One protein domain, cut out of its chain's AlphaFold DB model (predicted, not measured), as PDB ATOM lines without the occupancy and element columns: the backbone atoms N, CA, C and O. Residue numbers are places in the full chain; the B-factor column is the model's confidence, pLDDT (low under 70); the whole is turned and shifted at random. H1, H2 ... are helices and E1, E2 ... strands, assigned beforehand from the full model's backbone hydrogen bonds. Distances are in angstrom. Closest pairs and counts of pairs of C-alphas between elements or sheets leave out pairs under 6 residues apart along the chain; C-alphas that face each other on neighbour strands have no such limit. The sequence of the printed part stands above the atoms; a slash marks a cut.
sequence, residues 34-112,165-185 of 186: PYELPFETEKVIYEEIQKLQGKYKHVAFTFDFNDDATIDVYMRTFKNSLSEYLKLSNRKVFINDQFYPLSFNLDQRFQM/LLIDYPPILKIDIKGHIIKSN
ATOM      1  N   PRO A  34      98.756 174.066 111.898       93.62
ATOM      2  CA  PRO A  34      99.406 175.228 111.304       93.62
ATOM      3  C   PRO A  34     100.836 175.402 111.838       93.62
ATOM      4  O   PRO A  34     101.107 175.135 113.007       93.62
ATOM      5  N   TYR A  35     101.723 175.883 110.975       95.31
ATOM      6  CA  TYR A  35     103.099 176.266 111.270       95.31
ATOM      7  C   TYR A  35     103.300 177.715 110.844       95.31
ATOM      8  O   TYR A  35     102.946 178.094 109.727       95.31
ATOM      9  N   GLU A  36     103.877 178.498 111.743       95.62
ATOM     10  CA  GLU A  36     104.244 179.893 111.532       95.62
ATOM     11  C   GLU A  36     105.768 179.992 111.502       95.62
ATOM     12  O   GLU A  36     106.462 179.270 112.225       95.62
ATOM     13  N   LEU A  37     106.282 180.863 110.641       96.94
ATOM     14  CA  LEU A  37     107.699 181.188 110.563       96.94
ATOM     15  C   LEU A  37     107.904 182.630 111.031       96.94
ATOM     16  O   LEU A  37     106.993 183.444 110.893       96.94
ATOM     17  N   PRO A  38     109.094 182.983 111.541       97.75
ATOM     18  CA  PRO A  38     109.433 184.380 111.767       97.75
ATOM     19  C   PRO A  38     109.230 185.206 110.494       97.75
ATOM     20  O   PRO A  38     109.563 184.745 109.401       97.75
ATOM     21  N   PHE A  39     108.748 186.441 110.656       96.81
ATOM     22  CA  PHE A  39     108.398 187.344 109.553       96.81
ATOM     23  C   PHE A  39     109.478 187.432 108.464       96.81
ATOM     24  O   PHE A  39     109.169 187.330 107.283       96.81
ATOM     25  N   GLU A  40     110.752 187.561 108.848       96.12
ATOM     26  CA  GLU A  40     111.848 187.667 107.874       96.12
ATOM     27  C   GLU A  40     111.995 186.409 107.008       96.12
ATOM     28  O   GLU A  40     112.255 186.493 105.810       96.12
ATOM     29  N   THR A  41     111.762 185.234 107.588       97.12
ATOM     30  CA  THR A  41     111.793 183.957 106.870       97.12
ATOM     31  C   THR A  41     110.560 183.787 105.992       97.12
ATOM     32  O   THR A  41     110.686 183.394 104.832       97.12
ATOM     33  N   GLU A  42     109.372 184.118 106.508       97.44
ATOM     34  CA  GLU A  42     108.131 184.121 105.727       97.44
ATOM     35  C   GLU A  42     108.252 185.028 104.496       97.44
ATOM     36  O   GLU A  42     107.893 184.619 103.392       97.44
ATOM     37  N   LYS A  43     108.816 186.227 104.670       96.44
ATOM     38  CA  LYS A  43     109.021 187.207 103.603       96.44
ATOM     39  C   LYS A  43     109.909 186.660 102.484       96.44
ATOM     40  O   LYS A  43     109.516 186.741 101.322       96.44
ATOM     41  N   VAL A  44     111.055 186.058 102.812       95.56
ATOM     42  CA  VAL A  44     111.947 185.458 101.801       95.56
ATOM     43  C   VAL A  44     111.250 184.315 101.061       95.56
ATOM     44  O   VAL A  44     111.318 184.232  99.836       95.56
ATOM     45  N   ILE A  45     110.510 183.459 101.773       95.12
ATOM     46  CA  ILE A  45     109.727 182.389 101.138       95.12
ATOM     47  C   ILE A  45     108.664 182.970 100.204       95.12
ATOM     48  O   ILE A  45     108.474 182.469  99.096       95.12
ATOM     49  N   TYR A  46     107.966 184.020 100.630       94.94
ATOM     50  CA  TYR A  46     106.962 184.682  99.810       94.94
ATOM     51  C   TYR A  46     107.568 185.246  98.518       94.94
ATOM     52  O   TYR A  46     107.009 185.036  97.441       94.94
ATOM     53  N   GLU A  47     108.735 185.885  98.594       93.19
ATOM     54  CA  GLU A  47     109.465 186.377  97.421       93.19
ATOM     55  C   GLU A  47     109.842 185.237  96.455       93.19
ATOM     56  O   GLU A  47     109.669 185.381  95.243       93.19
ATOM     57  N   GLU A  48     110.263 184.074  96.966       91.81
ATOM     58  CA  GLU A  48     110.503 182.874  96.146       91.81
ATOM     59  C   GLU A  48     109.230 182.365  95.452       91.81
ATOM     60  O   GLU A  48     109.265 181.998  94.274       91.81
ATOM     61  N   ILE A  49     108.080 182.393  96.135       91.06
ATOM     62  CA  ILE A  49     106.786 182.034  95.532       91.06
ATOM     63  C   ILE A  49     106.434 183.006  94.395       91.06
ATOM     64  O   ILE A  49     105.970 182.564  93.342       91.06
ATOM     65  N   GLN A  50     106.669 184.312  94.562       90.31
ATOM     66  CA  GLN A  50     106.355 185.320  93.538       90.31
ATOM     67  C   GLN A  50     107.178 185.147  92.251       90.31
ATOM     68  O   GLN A  50     106.705 185.486  91.164       90.31
ATOM     69  N   LYS A  51     108.384 184.566  92.332       88.38
ATOM     70  CA  LYS A  51     109.223 184.257  91.155       88.38
ATOM     71  C   LYS A  51     108.625 183.155  90.267       88.38
ATOM     72  O   LYS A  51     109.057 182.972  89.123       88.38
ATOM     73  N   LEU A  52     107.627 182.408  90.749       83.88
ATOM     74  CA  LEU A  52     106.993 181.328  89.995       83.88
ATOM     75  C   LEU A  52     106.137 181.887  88.847       83.88
ATOM     76  O   LEU A  52     105.013 182.344  89.027       83.88
ATOM     77  N   GLN A  53     106.652 181.787  87.618       65.25
ATOM     78  CA  GLN A  53     105.992 182.260  86.396       65.25
ATOM     79  C   GLN A  53     104.748 181.434  86.009       65.25
ATOM     80  O   GLN A  53     104.826 180.686  85.038       65.25
ATOM     81  N   GLY A  54     103.625 181.511  86.738       65.50
ATOM     82  CA  GLY A  54     102.256 181.079  86.358       65.50
ATOM     83  C   GLY A  54     102.019 179.623  85.886       65.50
ATOM     84  O   GLY A  54     100.880 179.180  85.764       65.50
ATOM     85  N   LYS A  55     103.080 178.856  85.620       66.00
ATOM     86  CA  LYS A  55     103.105 177.488  85.086       66.00
ATOM     87  C   LYS A  55     102.882 176.457  86.184       66.00
ATOM     88  O   LYS A  55     102.537 175.316  85.885       66.00
ATOM     89  N   TYR A  56     103.082 176.850  87.435       69.88
ATOM     90  CA  TYR A  56     102.918 176.005  88.601       69.88
ATOM     91  C   TYR A  56     101.741 176.519  89.417       69.88
ATOM     92  O   TYR A  56     101.772 177.637  89.918       69.88
ATOM     93  N   LYS A  57     100.686 175.709  89.506       73.25
ATOM     94  CA  LYS A  57      99.436 176.085  90.183       73.25
ATOM     95  C   LYS A  57      99.401 175.655  91.646       73.25
ATOM     96  O   LYS A  57      98.549 176.117  92.398       73.25
ATOM     97  N   HIS A  58     100.304 174.762  92.048       86.69
ATOM     98  CA  HIS A  58     100.346 174.240  93.407       86.69
ATOM     99  C   HIS A  58     101.764 174.274  93.951       86.69
ATOM    100  O   HIS A  58     102.697 173.831  93.280       86.69
ATOM    101  N   VAL A  59     101.887 174.761  95.182       90.00
ATOM    102  CA  VAL A  59     103.136 174.858  95.931       90.00
ATOM    103  C   VAL A  59     103.001 174.042  97.211       90.00
ATOM    104  O   VAL A  59     101.918 173.990  97.795       90.00
ATOM    105  N   ALA A  60     104.078 173.388  97.626       92.44
ATOM    106  CA  ALA A  60     104.177 172.728  98.920       92.44
ATOM    107  C   ALA A  60     105.605 172.808  99.449       92.44
ATOM    108  O   ALA A  60     106.550 172.929  98.672       92.44
ATOM    109  N   PHE A  61     105.751 172.671 100.759       93.25
ATOM    110  CA  PHE A  61     107.029 172.787 101.440       93.25
ATOM    111  C   PHE A  61     107.465 171.461 102.058       93.25
ATOM    112  O   PHE A  61     106.645 170.640 102.492       93.25
ATOM    113  N   THR A  62     108.776 171.253 102.097       92.38
ATOM    114  CA  THR A  62     109.399 170.213 102.915       92.38
ATOM    115  C   THR A  62     110.417 170.859 103.839       92.38
ATOM    116  O   THR A  62     111.272 171.599 103.365       92.38
ATOM    117  N   PHE A  63     110.316 170.582 105.137       93.56
ATOM    118  CA  PHE A  63     111.331 170.935 106.126       93.56
ATOM    119  C   PHE A  63     112.161 169.686 106.416       93.56
ATOM    120  O   PHE A  63     111.623 168.662 106.854       93.56
ATOM    121  N   ASP A  64     113.451 169.758 106.115       92.75
ATOM    122  CA  ASP A  64     114.401 168.675 106.347       92.75
ATOM    123  C   ASP A  64     115.283 169.024 107.543       92.75
ATOM    124  O   ASP A  64     116.021 170.006 107.509       92.75
ATOM    125  N   PHE A  65     115.143 168.261 108.626       91.12
ATOM    126  CA  PHE A  65     115.937 168.462 109.833       91.12
ATOM    127  C   PHE A  65     117.316 167.840 109.658       91.12
ATOM    128  O   PHE A  65     117.434 166.631 109.454       91.12
ATOM    129  N   ASN A  66     118.337 168.674 109.813       90.62
ATOM    130  CA  ASN A  66     119.735 168.289 109.753       90.62
ATOM    131  C   ASN A  66     120.301 167.995 111.151       90.62
ATOM    132  O   ASN A  66     119.819 168.509 112.165       90.62
ATOM    133  N   ASP A  67     121.387 167.220 111.192       90.19
ATOM    134  CA  ASP A  67     122.069 166.828 112.435       90.19
ATOM    135  C   ASP A  67     122.683 168.019 113.197       90.19
ATOM    136  O   ASP A  67     122.881 167.953 114.409       90.19
ATOM    137  N   ASP A  68     122.952 169.133 112.513       90.94
ATOM    138  CA  ASP A  68     123.480 170.382 113.081       90.94
ATOM    139  C   ASP A  68     122.388 171.282 113.700       90.94
ATOM    140  O   ASP A  68     122.629 172.464 113.945       90.94
ATOM    141  N   ALA A  69     121.196 170.734 113.969       91.62
ATOM    142  CA  ALA A  69     120.031 171.456 114.491       91.62
ATOM    143  C   ALA A  69     119.585 172.620 113.588       91.62
ATOM    144  O   ALA A  69     119.119 173.666 114.044       91.62
ATOM    145  N   THR A  70     119.712 172.426 112.282       95.06
ATOM    146  CA  THR A  70     119.191 173.346 111.277       95.06
ATOM    147  C   THR A  70     118.111 172.672 110.448       95.06
ATOM    148  O   THR A  70     117.909 171.457 110.519       95.06
ATOM    149  N   ILE A  71     117.394 173.475 109.672       95.50
ATOM    150  CA  ILE A  71     116.315 173.011 108.815       95.50
ATOM    151  C   ILE A  71     116.563 173.540 107.411       95.50
ATOM    152  O   ILE A  71     116.595 174.754 107.192       95.50
ATOM    153  N   ASP A  72     116.697 172.629 106.458       95.12
ATOM    154  CA  ASP A  72     116.680 172.971 105.045       95.12
ATOM    155  C   ASP A  72     115.227 173.072 104.570       95.12
ATOM    156  O   ASP A  72     114.412 172.157 104.740       95.12
ATOM    157  N   VAL A  73     114.880 174.225 103.998       95.06
ATOM    158  CA  VAL A  73     113.531 174.517 103.518       95.06
ATOM    159  C   VAL A  73     113.491 174.310 102.013       95.06
ATOM    160  O   VAL A  73     114.134 175.026 101.249       95.06
ATOM    161  N   TYR A  74     112.685 173.354 101.570       93.06
ATOM    162  CA  TYR A  74     112.489 173.040 100.160       93.06
ATOM    163  C   TYR A  74     111.112 173.497  99.692       93.06
ATOM    164  O   TYR A  74     110.104 173.210 100.341       93.06
ATOM    165  N   MET A  75     111.057 174.137  98.523       91.12
ATOM    166  CA  MET A  75     109.813 174.512  97.854       91.12
ATOM    167  C   MET A  75     109.567 173.623  96.632       91.12
ATOM    168  O   MET A  75     110.378 173.556  95.712       91.12
ATOM    169  N   ARG A  76     108.407 172.967  96.596       87.94
ATOM    170  CA  ARG A  76     107.954 172.117  95.488       87.94
ATOM    171  C   ARG A  76     106.880 172.807  94.703       87.94
ATOM    172  O   ARG A  76     105.953 173.366  95.283       87.94
ATOM    173  N   THR A  77     106.925 172.626  93.396       87.12
ATOM    174  CA  THR A  77     105.934 173.180  92.488       87.12
ATOM    175  C   THR A  77     105.327 172.083  91.621       87.12
ATOM    176  O   THR A  77     106.009 171.179  91.141       87.12
ATOM    177  N   PHE A  78     104.010 172.135  91.430       83.44
ATOM    178  CA  PHE A  78     103.270 171.155  90.639       83.44
ATOM    179  C   PHE A  78     102.396 171.867  89.608       83.44
ATOM    180  O   PHE A  78     101.710 172.847  89.911       83.44
ATOM    181  N   LYS A  79     102.400 171.351  88.374       80.19
ATOM    182  CA  LYS A  79     101.594 171.900  87.272       80.19
ATOM    183  C   LYS A  79     100.104 171.582  87.424       80.19
ATOM    184  O   LYS A  79      99.274 172.466  87.244       80.19
ATOM    185  N   ASN A  80      99.784 170.332  87.771       80.31
ATOM    186  CA  ASN A  80      98.415 169.807  87.693       80.31
ATOM    187  C   ASN A  80      97.761 169.608  89.061       80.31
ATOM    188  O   ASN A  80      96.649 170.063  89.280       80.31
ATOM    189  N   SER A  81      98.416 168.880  89.968       82.44
ATOM    190  CA  SER A  81      97.919 168.665  91.329       82.44
ATOM    191  C   SER A  81      99.072 168.285  92.251       82.44
ATOM    192  O   SER A  81     100.085 167.767  91.779       82.44
ATOM    193  N   LEU A  82      98.898 168.509  93.554       81.38
ATOM    194  CA  LEU A  82      99.805 167.983  94.573       81.38
ATOM    195  C   LEU A  82      99.921 166.457  94.456       81.38
ATOM    196  O   LEU A  82      98.963 165.769  94.086       81.38
ATOM    197  N   SER A  83     101.078 165.919  94.825       74.81
ATOM    198  CA  SER A  83     101.214 164.480  95.037       74.81
ATOM    199  C   SER A  83     100.248 164.004  96.127       74.81
ATOM    200  O   SER A  83      99.887 164.746  97.039       74.81
ATOM    201  N   GLU A  84      99.832 162.742  96.049       68.62
ATOM    202  CA  GLU A  84      98.908 162.149  97.022       68.62
ATOM    203  C   GLU A  84      99.431 162.246  98.464       68.62
ATOM    204  O   GLU A  84      98.683 162.634  99.351       68.62
ATOM    205  N   TYR A  85     100.731 162.029  98.695       72.00
ATOM    206  CA  TYR A  85     101.312 162.148 100.037       72.00
ATOM    207  C   TYR A  85     101.226 163.582 100.602       72.00
ATOM    208  O   TYR A  85     100.952 163.757 101.785       72.00
ATOM    209  N   LEU A  86     101.385 164.621  99.767       77.25
ATOM    210  CA  LEU A  86     101.227 166.016 100.203       77.25
ATOM    211  C   LEU A  86      99.765 166.379 100.444       77.25
ATOM    212  O   LEU A  86      99.483 167.198 101.310       77.25
ATOM    213  N   LYS A  87      98.836 165.767  99.698       74.50
ATOM    214  CA  LYS A  87      97.392 165.913  99.943       74.50
ATOM    215  C   LYS A  87      96.984 165.314 101.289       74.50
ATOM    216  O   LYS A  87      96.059 165.823 101.909       74.50
ATOM    217  N   LEU A  88      97.666 164.251 101.718       70.75
ATOM    218  CA  LEU A  88      97.444 163.599 103.009       70.75
ATOM    219  C   LEU A  88      98.100 164.337 104.178       70.75
ATOM    220  O   LEU A  88      97.780 164.036 105.328       70.75
ATOM    221  N   SER A  89      99.013 165.280 103.923       80.06
ATOM    222  CA  SER A  89      99.596 166.051 105.012       80.06
ATOM    223  C   SER A  89      98.530 166.921 105.664       80.06
ATOM    224  O   SER A  89      97.961 167.829 105.055       80.06
ATOM    225  N   ASN A  90      98.302 166.674 106.948       87.12
ATOM    226  CA  ASN A  90      97.515 167.545 107.796       87.12
ATOM    227  C   ASN A  90      98.367 168.682 108.370       87.12
ATOM    228  O   ASN A  90      97.948 169.291 109.339       87.12
ATOM    229  N   ARG A  91      99.559 168.969 107.840       91.69
ATOM    230  CA  ARG A  91     100.415 170.069 108.297       91.69
ATOM    231  C   ARG A  91     100.491 171.138 107.231       91.69
ATOM    232  O   ARG A  91     100.580 170.824 106.042       91.69
ATOM    233  N   LYS A  92     100.452 172.402 107.644       94.12
ATOM    234  CA  LYS A  92     100.521 173.530 106.712       94.12
ATOM    235  C   LYS A  92     101.381 174.650 107.259       94.12
ATOM    236  O   LYS A  92     101.250 174.974 108.430       94.12
ATOM    237  N   VAL A  93     102.191 175.258 106.404       96.00
ATOM    238  CA  VAL A  93     102.912 176.496 106.713       96.00
ATOM    239  C   VAL A  93     102.096 177.687 106.220       96.00
ATOM    240  O   VAL A  93     101.539 177.644 105.119       96.00
ATOM    241  N   PHE A  94     101.962 178.705 107.061       96.00
ATOM    242  CA  PHE A  94     101.309 179.962 106.717       96.00
ATOM    243  C   PHE A  94     102.319 180.897 106.054       96.00
ATOM    244  O   PHE A  94     103.378 181.128 106.625       96.00
ATOM    245  N   ILE A  95     102.003 181.379 104.851       96.62
ATOM    246  CA  ILE A  95     102.804 182.351 104.102       96.62
ATOM    247  C   ILE A  95     101.837 183.331 103.429       96.62
ATOM    248  O   ILE A  95     101.048 182.916 102.579       96.62
ATOM    249  N   ASN A  96     101.901 184.609 103.795       95.69
ATOM    250  CA  ASN A  96     101.141 185.721 103.222       95.69
ATOM    251  C   ASN A  96      99.651 185.392 103.001       95.69
ATOM    252  O   ASN A  96      99.199 185.189 101.870       95.69
ATOM    253  N   ASP A  97      98.892 185.306 104.097       93.19
ATOM    254  CA  ASP A  97      97.443 185.037 104.116       93.19
ATOM    255  C   ASP A  97      97.007 183.696 103.501       93.19
ATOM    256  O   ASP A  97      95.813 183.424 103.344       93.19
ATOM    257  N   GLN A  98      97.955 182.806 103.199       93.88
ATOM    258  CA  GLN A  98      97.680 181.516 102.589       93.88
ATOM    259  C   GLN A  98      98.379 180.368 103.324       93.88
ATOM    260  O   GLN A  98      99.537 180.442 103.722       93.88
ATOM    261  N   PHE A  99      97.667 179.247 103.472       93.88
ATOM    262  CA  PHE A  99      98.238 178.003 103.986       93.88
ATOM    263  C   PHE A  99      98.706 177.093 102.851       93.88
ATOM    264  O   PHE A  99      97.911 176.688 101.996       93.88
ATOM    265  N   TYR A 100      99.969 176.682 102.916       93.19
ATOM    266  CA  TYR A 100     100.586 175.743 101.984       93.19
ATOM    267  C   TYR A 100     100.841 174.395 102.663       93.19
ATOM    268  O   TYR A 100     101.229 174.376 103.830       93.19
ATOM    269  N   PRO A 101     100.651 173.255 101.972       93.75
ATOM    270  CA  PRO A 101     100.995 171.946 102.518       93.75
ATOM    271  C   PRO A 101     102.456 171.897 102.960       93.75
ATOM    272  O   PRO A 101     103.346 172.303 102.212       93.75
ATOM    273  N   LEU A 102     102.688 171.358 104.151       93.31
ATOM    274  CA  LEU A 102     104.009 171.158 104.732       93.31
ATOM    275  C   LEU A 102     104.239 169.666 104.964       93.31
ATOM    276  O   LEU A 102     103.339 168.950 105.387       93.31
ATOM    277  N   SER A 103     105.448 169.197 104.704       91.31
ATOM    278  CA  SER A 103     105.897 167.843 105.032       91.31
ATOM    279  C   SER A 103     107.242 167.905 105.737       91.31
ATOM    280  O   SER A 103     108.033 168.808 105.475       91.31
ATOM    281  N   PHE A 104     107.522 166.935 106.594       89.81
ATOM    282  CA  PHE A 104     108.862 166.722 107.127       89.81
ATOM    283  C   PHE A 104     109.558 165.584 106.386       89.81
ATOM    284  O   PHE A 104     108.911 164.656 105.897       89.81
ATOM    285  N   ASN A 105     110.887 165.615 106.335       82.75
ATOM    286  CA  ASN A 105     111.692 164.483 105.863       82.75
ATOM    287  C   ASN A 105     111.318 163.161 106.574       82.75
ATOM    288  O   ASN A 105     111.229 162.107 105.942       82.75
ATOM    289  N   LEU A 106     111.013 163.224 107.874       80.81
ATOM    290  CA  LEU A 106     110.565 162.083 108.674       80.81
ATOM    291  C   LEU A 106     109.187 161.561 108.251       80.81
ATOM    292  O   LEU A 106     108.965 160.349 108.301       80.81
ATOM    293  N   ASP A 107     108.282 162.427 107.780       79.38
ATOM    294  CA  ASP A 107     106.961 161.993 107.306       79.38
ATOM    295  C   ASP A 107     107.113 161.012 106.138       79.38
ATOM    296  O   ASP A 107     106.445 159.985 106.093       79.38
ATOM    297  N   GLN A 108     108.079 161.234 105.245       71.38
ATOM    298  CA  GLN A 108     108.336 160.325 104.122       71.38
ATOM    299  C   GLN A 108     108.809 158.929 104.563       71.38
ATOM    300  O   GLN A 108     108.678 157.962 103.808       71.38
ATOM    301  N   ARG A 109     109.386 158.812 105.766       71.31
ATOM    302  CA  ARG A 109     109.916 157.550 106.303       71.31
ATOM    303  C   ARG A 109     108.913 156.801 107.170       71.31
ATOM    304  O   ARG A 109     108.917 155.572 107.146       71.31
ATOM    305  N   PHE A 110     108.104 157.524 107.940       77.38
ATOM    306  CA  PHE A 110     107.293 156.947 109.015       77.38
ATOM    307  C   PHE A 110     105.782 157.118 108.826       77.38
ATOM    308  O   PHE A 110     105.014 156.518 109.577       77.38
ATOM    309  N   GLN A 111     105.329 157.901 107.842       76.12
ATOM    310  CA  GLN A 111     103.902 158.038 107.563       76.12
ATOM    311  C   GLN A 111     103.318 156.723 107.033       76.12
ATOM    312  O   GLN A 111     103.921 156.023 106.219       76.12
ATOM    313  N   MET A 112     102.103 156.417 107.485       78.56
ATOM    314  CA  MET A 112     101.327 155.268 107.033       78.56
ATOM    315  C   MET A 112     100.197 155.697 106.102       78.56
ATOM    316  O   MET A 112      99.591 156.754 106.280       78.56
ATOM    317  N   LEU A 165     111.163 159.904  98.437       55.50
ATOM    318  CA  LEU A 165     111.096 160.994  97.524       55.50
ATOM    319  C   LEU A 165     112.495 161.593  97.446       55.50
ATOM    320  O   LEU A 165     113.029 162.114  98.419       55.50
ATOM    321  N   LEU A 166     113.093 161.451  96.269       52.03
ATOM    322  CA  LEU A 166     114.342 162.108  95.931       52.03
ATOM    323  C   LEU A 166     114.029 163.592  95.723       52.03
ATOM    324  O   LEU A 166     113.166 163.963  94.921       52.03
ATOM    325  N   ILE A 167     114.641 164.436  96.549       57.81
ATOM    326  CA  ILE A 167     114.583 165.887  96.410       57.81
ATOM    327  C   ILE A 167     115.796 166.288  95.578       57.81
ATOM    328  O   ILE A 167     116.869 166.522  96.118       57.81
ATOM    329  N   ASP A 168     115.628 166.340  94.259       56.22
ATOM    330  CA  ASP A 168     116.742 166.592  93.329       56.22
ATOM    331  C   ASP A 168     117.044 168.090  93.116       56.22
ATOM    332  O   ASP A 168     117.760 168.461  92.188       56.22
ATOM    333  N   TYR A 169     116.485 168.977  93.942       70.00
ATOM    334  CA  TYR A 169     116.691 170.424  93.847       70.00
ATOM    335  C   TYR A 169     117.181 170.992  95.189       70.00
ATOM    336  O   TYR A 169     116.802 170.473  96.242       70.00
ATOM    337  N   PRO A 170     118.035 172.034  95.176       82.12
ATOM    338  CA  PRO A 170     118.593 172.608  96.396       82.12
ATOM    339  C   PRO A 170     117.500 173.253  97.266       82.12
ATOM    340  O   PRO A 170     116.478 173.700  96.733       82.12
ATOM    341  N   PRO A 171     117.700 173.330  98.595       90.19
ATOM    342  CA  PRO A 171     116.782 174.054  99.470       90.19
ATOM    343  C   PRO A 171     116.766 175.531  99.091       90.19
ATOM    344  O   PRO A 171     117.798 176.062  98.708       90.19
ATOM    345  N   ILE A 172     115.624 176.210  99.197       93.19
ATOM    346  CA  ILE A 172     115.540 177.651  98.900       93.19
ATOM    347  C   ILE A 172     116.268 178.491  99.958       93.19
ATOM    348  O   ILE A 172     116.794 179.559  99.653       93.19
ATOM    349  N   LEU A 173     116.326 177.991 101.192       95.00
ATOM    350  CA  LEU A 173     117.040 178.595 102.310       95.00
ATOM    351  C   LEU A 173     117.225 177.574 103.439       95.00
ATOM    352  O   LEU A 173     116.554 176.541 103.486       95.00
ATOM    353  N   LYS A 174     118.117 177.909 104.366       95.81
ATOM    354  CA  LYS A 174     118.429 177.161 105.580       95.81
ATOM    355  C   LYS A 174     118.115 178.024 106.799       95.81
ATOM    356  O   LYS A 174     118.584 179.163 106.877       95.81
ATOM    357  N   ILE A 175     117.348 177.485 107.744       96.94
ATOM    358  CA  ILE A 175     116.962 178.153 108.997       96.94
ATOM    359  C   ILE A 175     117.464 177.400 110.232       96.94
ATOM    360  O   ILE A 175     117.778 176.213 110.165       96.94
ATOM    361  N   ASP A 176     117.536 178.085 111.370       95.69
ATOM    362  CA  ASP A 176     117.736 177.454 112.676       95.69
ATOM    363  C   ASP A 176     116.428 176.842 113.221       95.69
ATOM    364  O   ASP A 176     115.347 177.003 112.648       95.69
ATOM    365  N   ILE A 177     116.499 176.158 114.369       93.69
ATOM    366  CA  ILE A 177     115.313 175.597 115.047       93.69
ATOM    367  C   ILE A 177     114.255 176.637 115.456       93.69
ATOM    368  O   ILE A 177     113.127 176.260 115.771       93.69
ATOM    369  N   LYS A 178     114.609 177.926 115.516       95.00
ATOM    370  CA  LYS A 178     113.689 179.033 115.822       95.00
ATOM    371  C   LYS A 178     113.078 179.625 114.552       95.00
ATOM    372  O   LYS A 178     112.218 180.496 114.634       95.00
ATOM    373  N   GLY A 179     113.510 179.147 113.390       94.25
ATOM    374  CA  GLY A 179     113.063 179.585 112.088       94.25
ATOM    375  C   GLY A 179     113.799 180.803 111.548       94.25
ATOM    376  O   GLY A 179     113.342 181.342 110.549       94.25
ATOM    377  N   HIS A 180     114.899 181.256 112.156       96.56
ATOM    378  CA  HIS A 180     115.703 182.362 111.633       96.56
ATOM    379  C   HIS A 180     116.634 181.901 110.512       96.56
ATOM    380  O   HIS A 180     117.219 180.823 110.589       96.56
ATOM    381  N   ILE A 181     116.801 182.735 109.487       95.62
ATOM    382  CA  ILE A 181     117.653 182.438 108.332       95.62
ATOM    383  C   ILE A 181     119.122 182.346 108.763       95.62
ATOM    384  O   ILE A 181     119.676 183.288 109.322       95.62
ATOM    385  N   ILE A 182     119.757 181.214 108.451       93.06
ATOM    386  CA  ILE A 182     121.207 180.998 108.571       93.06
ATOM    387  C   ILE A 182     121.883 181.252 107.220       93.06
ATOM    388  O   ILE A 182     122.973 181.818 107.160       93.06
ATOM    389  N   LYS A 183     121.247 180.805 106.130       85.00
ATOM    390  CA  LYS A 183     121.755 180.939 104.761       85.00
ATOM    391  C   LYS A 183     120.594 180.997 103.767       85.00
ATOM    392  O   LYS A 183     119.714 180.141 103.815       85.00
ATOM    393  N   SER A 184     120.613 181.955 102.848       74.88
ATOM    394  CA  SER A 184     119.769 181.978 101.646       74.88
ATOM    395  C   SER A 184     120.598 181.578 100.419       74.88
ATOM    396  O   SER A 184     121.820 181.726 100.425       74.88
ATOM    397  N   ASN A 185     119.956 181.046  99.375       65.38
ATOM    398  CA  ASN A 185     120.613 180.735  98.096       65.38
ATOM    399  C   ASN A 185     120.803 181.980  97.199       65.38
ATOM    400  O   ASN A 185     120.536 181.913  95.998       65.38
TER     401      ASN A 185
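This is residues 34 to 112 and 165 to 185 of the 186 residues of an uncharacterized protein of Flavobacteriaceae bacterium M625 (UniProt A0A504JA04). One strongly twisted sheet of six strands curls like part of a barrel round the helix H1. The short helix H2 only grazes the sheet, and the short H3 is not on it. The printed part has 100 residues, with named elements in the order H1 E1 E2 H2 E3 E4 H3 E5 E6; the mixed sheet runs E3 E4 E1 E2 E5 E6. The class is mixed, helices and strands; the whole is compact, with a radius of gyration of the C-alphas of 12.9 A and spans of 33 by 33 by 26 A.

Start at H1, residues 39 to 50, on one face of the sheet in two layers, helix and sheet. Next, E1, residues 58 to 65, and E2, residues 70 to 78, form an antiparallel hairpin; look at N 62 and O 74, 2.9 A apart. After H2, residues 84 to 87, find the hairpin of E3, residues 91 to 95, and E4, residues 98 to 104, with N 93 and O 100 at 2.9 A. The closest C-alphas of H1 and E3 are Glu 42 and Ile 95, 5.8 A apart. E2, H2 and E3 make a split strand-helix-strand unit, two strands of one sheet that are not neighbours, joined through a helix, with E4 and E1 between them in the sheet; its crossover is right-handed. E4 is parallel to E1 at 40 degrees, with N 61 and O 101 at 2.8 A. H3, residues 107 to 110, follows. E5, residues 173 to 176, is antiparallel to E2, with N 71 and O 175 at 2.8 A, and forms a hairpin with E6, residues 181 to 184, where N 174 and O 183 are 2.8 A apart. Every O i to N i+4 pair of H1 is within hydrogen-bond range; H2 and H3 are too short for one.

Find C-alpha 39 at (108.398, 187.344, 109.553), where H1 begins its 16.3 A. E1 spans 23.4 A, E2 26.2 A and E4 19.1 A. E6 ends at C-alpha 184, (119.769, 181.978, 101.646).

The C-alphas farthest apart, Gly 54 and Asp 68, are 35.8 A apart. Residues 113 to 164 are not printed; C-alphas 112 and 165 are 14.8 A apart across this cut. Of the links printed whole, none is long. Look for pLDDT under 70 at residues 53 to 56, 84, 165 to 168 and 185.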